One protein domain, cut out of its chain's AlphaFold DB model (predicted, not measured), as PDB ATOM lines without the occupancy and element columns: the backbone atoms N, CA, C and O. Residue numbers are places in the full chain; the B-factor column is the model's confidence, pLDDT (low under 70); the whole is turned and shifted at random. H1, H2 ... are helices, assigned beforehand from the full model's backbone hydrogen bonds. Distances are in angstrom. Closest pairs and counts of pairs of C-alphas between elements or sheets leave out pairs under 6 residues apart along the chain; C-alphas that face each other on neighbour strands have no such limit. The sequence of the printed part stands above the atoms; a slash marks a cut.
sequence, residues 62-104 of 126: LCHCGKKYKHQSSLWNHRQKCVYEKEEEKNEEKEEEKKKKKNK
ATOM      1  N   LEU A  62      37.901  23.132  -0.806       87.81
ATOM      2  CA  LEU A  62      36.524  23.431  -0.418       87.81
ATOM      3  C   LEU A  62      36.472  24.335   0.819       87.81
ATOM      4  O   LEU A  62      37.145  24.097   1.823       87.81
ATOM      5  N   CYS A  63      35.626  25.357   0.758       89.31
ATOM      6  CA  CYS A  63      35.173  26.084   1.938       89.31
ATOM      7  C   CYS A  63      33.884  25.453   2.480       89.31
ATOM      8  O   CYS A  63      33.078  24.945   1.700       89.31
ATOM      9  N   HIS A  64      33.635  25.561   3.788       85.19
ATOM     10  CA  HIS A  64      32.389  25.104   4.418       85.19
ATOM     11  C   HIS A  64      31.141  25.817   3.868       85.19
ATOM     12  O   HIS A  64      30.050  25.259   3.888       85.19
ATOM     13  N   CYS A  65      31.310  26.992   3.247       86.81
ATOM     14  CA  CYS A  65      30.240  27.651   2.494       86.81
ATOM     15  C   CYS A  65      29.877  26.963   1.156       86.81
ATOM     16  O   CYS A  65      29.027  27.465   0.425       86.81
ATOM     17  N   GLY A  66      30.552  25.866   0.788       86.31
ATOM     18  CA  GLY A  66      30.321  25.091  -0.436       86.31
ATOM     19  C   GLY A  66      31.114  25.556  -1.665       86.31
ATOM     20  O   GLY A  66      31.044  24.921  -2.717       86.31
ATOM     21  N   LYS A  67      31.889  26.644  -1.564       87.88
ATOM     22  CA  LYS A  67      32.707  27.152  -2.681       87.88
ATOM     23  C   LYS A  67      33.974  26.322  -2.876       87.88
ATOM     24  O   LYS A  67      34.651  25.987  -1.903       87.88
ATOM     25  N   LYS A  68      34.309  26.052  -4.141       92.31
ATOM     26  CA  LYS A  68      35.497  25.293  -4.551       92.31
ATOM     27  C   LYS A  68      36.560  26.205  -5.153       92.31
ATOM     28  O   LYS A  68      36.234  27.105  -5.927       92.31
ATOM     29  N   TYR A  69      37.824  25.939  -4.840       89.56
ATOM     30  CA  TYR A  69      38.967  26.704  -5.327       89.56
ATOM     31  C   TYR A  69      40.052  25.792  -5.900       89.56
ATOM     32  O   TYR A  69      40.318  24.717  -5.373       89.56
ATOM     33  N   LYS A  70      40.716  26.262  -6.964       87.75
ATOM     34  CA  LYS A  70      41.809  25.547  -7.647       87.75
ATOM     35  C   LYS A  70      43.120  25.538  -6.851       87.75
ATOM     36  O   LYS A  70      43.938  24.639  -7.007       87.75
ATOM     37  N   HIS A  71      43.332  26.552  -6.014       89.88
ATOM     38  CA  HIS A  71      44.561  26.733  -5.245       89.88
ATOM     39  C   HIS A  71      44.253  27.048  -3.783       89.88
ATOM     40  O   HIS A  71      43.308  27.783  -3.483       89.88
ATOM     41  N   GLN A  72      45.116  26.568  -2.885       88.62
ATOM     42  CA  GLN A  72      44.989  26.809  -1.448       88.62
ATOM     43  C   GLN A  72      45.039  28.301  -1.101       88.62
ATOM     44  O   GLN A  72      44.299  28.763  -0.238       88.62
ATOM     45  N   SER A  73      45.851  29.084  -1.816       90.81
ATOM     46  CA  SER A  73      45.947  30.538  -1.640       90.81
ATOM     47  C   SER A  73      44.618  31.245  -1.933       90.81
ATOM     48  O   SER A  73      44.254  32.209  -1.263       90.81
ATOM     49  N   SER A  74      43.862  30.751  -2.918       92.12
ATOM     50  CA  SER A  74      42.541  31.283  -3.264       92.12
ATOM     51  C   SER A  74      41.502  30.939  -2.199       92.12
ATOM     52  O   SER A  74      40.719  31.811  -1.823       92.12
ATOM     53  N   LEU A  75      41.539  29.709  -1.667       93.06
ATOM     54  CA  LEU A  75      40.706  29.323  -0.527       93.06
ATOM     55  C   LEU A  75      41.040  30.180   0.699       93.06
ATOM     56  O   LEU A  75      40.131  30.703   1.333       93.06
ATOM     57  N   TRP A  76      42.323  30.389   0.997       93.44
ATOM     58  CA  TRP A  76      42.769  31.229   2.108       93.44
ATOM     59  C   TRP A  76      42.196  32.645   2.019       93.44
ATOM     60  O   TRP A  76      41.508  33.095   2.930       93.44
ATOM     61  N   ASN A  77      42.388  33.323   0.885       93.19
ATOM     62  CA  ASN A  77      41.863  34.676   0.679       93.19
ATOM     63  C   ASN A  77      40.333  34.735   0.790       93.19
ATOM     64  O   ASN A  77      39.781  35.729   1.267       93.19
ATOM     65  N   HIS A  78      39.651  33.677   0.351       93.31
ATOM     66  CA  HIS A  78      38.214  33.545   0.517       93.31
ATOM     67  C   HIS A  78      37.812  33.407   1.991       93.31
ATOM     68  O   HIS A  78      36.927  34.145   2.419       93.31
ATOM     69  N   ARG A  79      38.462  32.523   2.758       91.25
ATOM     70  CA  ARG A  79      38.183  32.280   4.185       91.25
ATOM     71  C   ARG A  79      38.222  33.561   5.009       91.25
ATOM     72  O   ARG A  79      37.254  33.879   5.691       91.25
ATOM     73  N   GLN A  80      39.233  34.405   4.790       89.88
ATOM     74  CA  GLN A  80      39.352  35.700   5.481       89.88
ATOM     75  C   GLN A  80      38.121  36.615   5.308       89.88
ATOM     76  O   GLN A  80      37.817  37.454   6.162       89.88
ATOM     77  N   LYS A  81      37.404  36.486   4.185       90.12
ATOM     78  CA  LYS A  81      36.220  37.294   3.848       90.12
ATOM     79  C   LYS A  81      34.921  36.481   3.878       90.12
ATOM     80  O   LYS A  81      33.863  37.038   3.590       90.12
ATOM     81  N   CYS A  82      34.979  35.194   4.213       91.62
ATOM     82  CA  CYS A  82      33.830  34.307   4.182       91.62
ATOM     83  C   CYS A  82      32.895  34.633   5.348       91.62
ATOM     84  O   CYS A  82      33.287  34.581   6.510       91.62
ATOM     85  N   VAL A  83      31.650  34.995   5.036       86.50
ATOM     86  CA  VAL A  83      30.634  35.311   6.053       86.50
ATOM     87  C   VAL A  83      30.226  34.053   6.823       86.50
ATOM     88  O   VAL A  83      30.044  34.121   8.029       86.50
ATOM     89  N   TYR A  84      30.180  32.905   6.141       81.06
ATOM     90  CA  TYR A  84      29.810  31.616   6.729       81.06
ATOM     91  C   TYR A  84      30.753  31.195   7.868       81.06
ATOM     92  O   TYR A  84      30.291  30.871   8.955       81.06
ATOM     93  N   GLU A  85      32.074  31.287   7.670       72.25
ATOM     94  CA  GLU A  85      33.049  30.912   8.713       72.25
ATOM     95  C   GLU A  85      32.995  31.860   9.928       72.25
ATOM     96  O   GLU A  85      33.176  31.432  11.063       72.25
ATOM     97  N   LYS A  86      32.632  33.137   9.729       68.69
ATOM     98  CA  LYS A  86      32.451  34.105  10.831       68.69
ATOM     99  C   LYS A  86      31.229  33.813  11.704       68.69
ATOM    100  O   LYS A  86      31.165  34.259  12.852       68.69
ATOM    101  N   GLU A  87      30.225  33.128  11.166       63.62
ATOM    102  CA  GLU A  87      29.036  32.731  11.924       63.62
ATOM    103  C   GLU A  87      29.273  31.446  12.727       63.62
ATOM    104  O   GLU A  87      28.731  31.315  13.829       63.62
ATOM    105  N   GLU A  88      30.130  30.544  12.236       59.62
ATOM    106  CA  GLU A  88      30.517  29.319  12.946       59.62
ATOM    107  C   GLU A  88      31.307  29.614  14.229       59.62
ATOM    108  O   GLU A  88      30.956  29.077  15.282       59.62
ATOM    109  N   GLU A  89      32.253  30.560  14.208       58.19
ATOM    110  CA  GLU A  89      33.018  30.968  15.404       58.19
ATOM    111  C   GLU A  89      32.104  31.428  16.561       58.19
ATOM    112  O   GLU A  89      32.311  31.084  17.727       58.19
ATOM    113  N   LYS A  90      31.012  32.141  16.247       54.69
ATOM    114  CA  LYS A  90      30.017  32.578  17.247       54.69
ATOM    115  C   LYS A  90      29.146  31.442  17.780       54.69
ATOM    116  O   LYS A  90      28.512  31.589  18.831       54.69
ATOM    117  N   ASN A  91      29.028  30.345  17.039       55.28
ATOM    118  CA  ASN A  91      28.189  29.213  17.412       55.28
ATOM    119  C   ASN A  91      28.966  28.202  18.275       55.28
ATOM    120  O   ASN A  91      28.397  27.643  19.219       55.28
ATOM    121  N   GLU A  92      30.273  28.054  18.040       57.03
ATOM    122  CA  GLU A  92      31.174  27.214  18.843       57.03
ATOM    123  C   GLU A  92      31.283  27.691  20.304       57.03
ATOM    124  O   GLU A  92      31.147  26.881  21.232       57.03
ATOM    125  N   GLU A  93      31.392  29.006  20.544       56.69
ATOM    126  CA  GLU A  93      31.386  29.576  21.905       56.69
ATOM    127  C   GLU A  93      30.096  29.240  22.675       56.69
ATOM    128  O   GLU A  93      30.120  28.905  23.869       56.69
ATOM    129  N   LYS A  94      28.947  29.255  21.988       54.16
ATOM    130  CA  LYS A  94      27.643  28.928  22.588       54.16
ATOM    131  C   LYS A  94      27.511  27.439  22.907       54.16
ATOM    132  O   LYS A  94      26.789  27.069  23.843       54.16
ATOM    133  N   GLU A  95      28.169  26.562  22.153       57.31
ATOM    134  CA  GLU A  95      28.120  25.118  22.382       57.31
ATOM    135  C   GLU A  95      29.036  24.678  23.539       57.31
ATOM    136  O   GLU A  95      28.636  23.863  24.386       57.31
ATOM    137  N   GLU A  96      30.220  25.282  23.652       58.88
ATOM    138  CA  GLU A  96      31.135  25.112  24.787       58.88
ATOM    139  C   GLU A  96      30.473  25.468  26.128       58.88
ATOM    140  O   GLU A  96      30.576  24.724  27.118       58.88
ATOM    141  N   GLU A  97      29.736  26.579  26.180       59.22
ATOM    142  CA  GLU A  97      29.077  27.040  27.402       59.22
ATOM    143  C   GLU A  97      27.964  26.070  27.855       59.22
ATOM    144  O   GLU A  97      27.807  25.768  29.050       59.22
ATOM    145  N   LYS A  98      27.229  25.483  26.900       57.22
ATOM    146  CA  LYS A  98      26.204  24.456  27.158       57.22
ATOM    147  C   LYS A  98      26.816  23.153  27.689       57.22
ATOM    148  O   LYS A  98      26.249  22.537  28.605       57.22
ATOM    149  N   LYS A  99      27.989  22.739  27.187       59.12
ATOM    150  CA  LYS A  99      28.729  21.556  27.676       59.12
ATOM    151  C   LYS A  99      29.225  21.759  29.117       59.12
ATOM    152  O   LYS A  99      29.050  20.869  29.963       59.12
ATOM    153  N   LYS A 100      29.727  22.956  29.452       59.12
ATOM    154  CA  LYS A 100      30.158  23.330  30.818       59.12
ATOM    155  C   LYS A 100      28.990  23.305  31.821       59.12
ATOM    156  O   LYS A 100      29.127  22.741  32.917       59.12
ATOM    157  N   LYS A 101      27.804  23.802  31.436       59.41
ATOM    158  CA  LYS A 101      26.583  23.781  32.274       59.41
ATOM    159  C   LYS A 101      26.104  22.352  32.586       59.41
ATOM    160  O   LYS A 101      25.878  22.028  33.758       59.41
ATOM    161  N   LYS A 102      26.063  21.451  31.592       55.25
ATOM    162  CA  LYS A 102      25.661  20.035  31.779       55.25
ATOM    163  C   LYS A 102      26.602  19.257  32.716       55.25
ATOM    164  O   LYS A 102      26.142  18.447  33.529       55.25
ATOM    165  N   ASN A 103      27.911  19.517  32.672       56.91
ATOM    166  CA  ASN A 103      28.881  18.850  33.552       56.91
ATOM    167  C   ASN A 103      28.761  19.279  35.027       56.91
ATOM    168  O   ASN A 103      28.885  18.443  35.935       56.91
ATOM    169  N   LYS A 104      28.440  20.553  35.291       58.50
ATOM    170  CA  LYS A 104      28.243  21.077  36.657       58.50
ATOM    171  C   LYS A 104      27.044  20.417  37.351       58.50
ATOM    172  O   LYS A 104      27.113  20.079  38.537       58.50
TER     173      LYS A 104
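This is residues 62 to 104 of the 126 residues of an uncharacterized protein of viral metagenome (UniProt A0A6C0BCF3). A small head and one long helical arm make this domain: the head holds the folded-back stretch of residues 62 to 71 and the short helix H1, and from it the long helix H2 runs out, meeting H1 near its end in an L-like corner. Residues 89 to 104 of H2 stick out free, and this arm makes the length of the whole. The printed part has 43 residues with two named helices, H1 then H2, and no named strand; its class is all helix. It is extended, with a radius of gyration of the C-alphas of 14.6 A and spans of 46 by 15 by 14 A.

Start at Leu 62 and pass residues 62 to 71, which hold no named element, to reach H1, residues 72 to 81. One residue, Cys 82, makes the tight link to H2, residues 83 to 104. Look at Arg 79 and Glu 85: their C-alphas, the closest of the two helices, are 7.0 A apart. H1 and H2 are close but not clearly touching, with 1 pair of C-alphas within 8 A. Their lines are about perpendicular, at 74 degrees. In the backbone, O i to N i+4 pairs are within hydrogen-bond range in 5 of 6 cases in H1 and 15 of 18 in H2.

Find C-alpha 72 at (44.989, 26.809, -1.448); from there H1 runs 14.7 A to C-alpha 81. Next find C-alpha 83 at (30.634, 35.311, 6.053); H2 runs 33.8 A from it to C-alpha 104 at (28.243, 21.077, 36.657).

The two C-alphas farthest apart, those of Lys 70 and Lys 104, are 46.5 A from each other. The printed part has no cut. The mean pLDDT of the printed part is 75.3, and residues 86 to 104 are under 70.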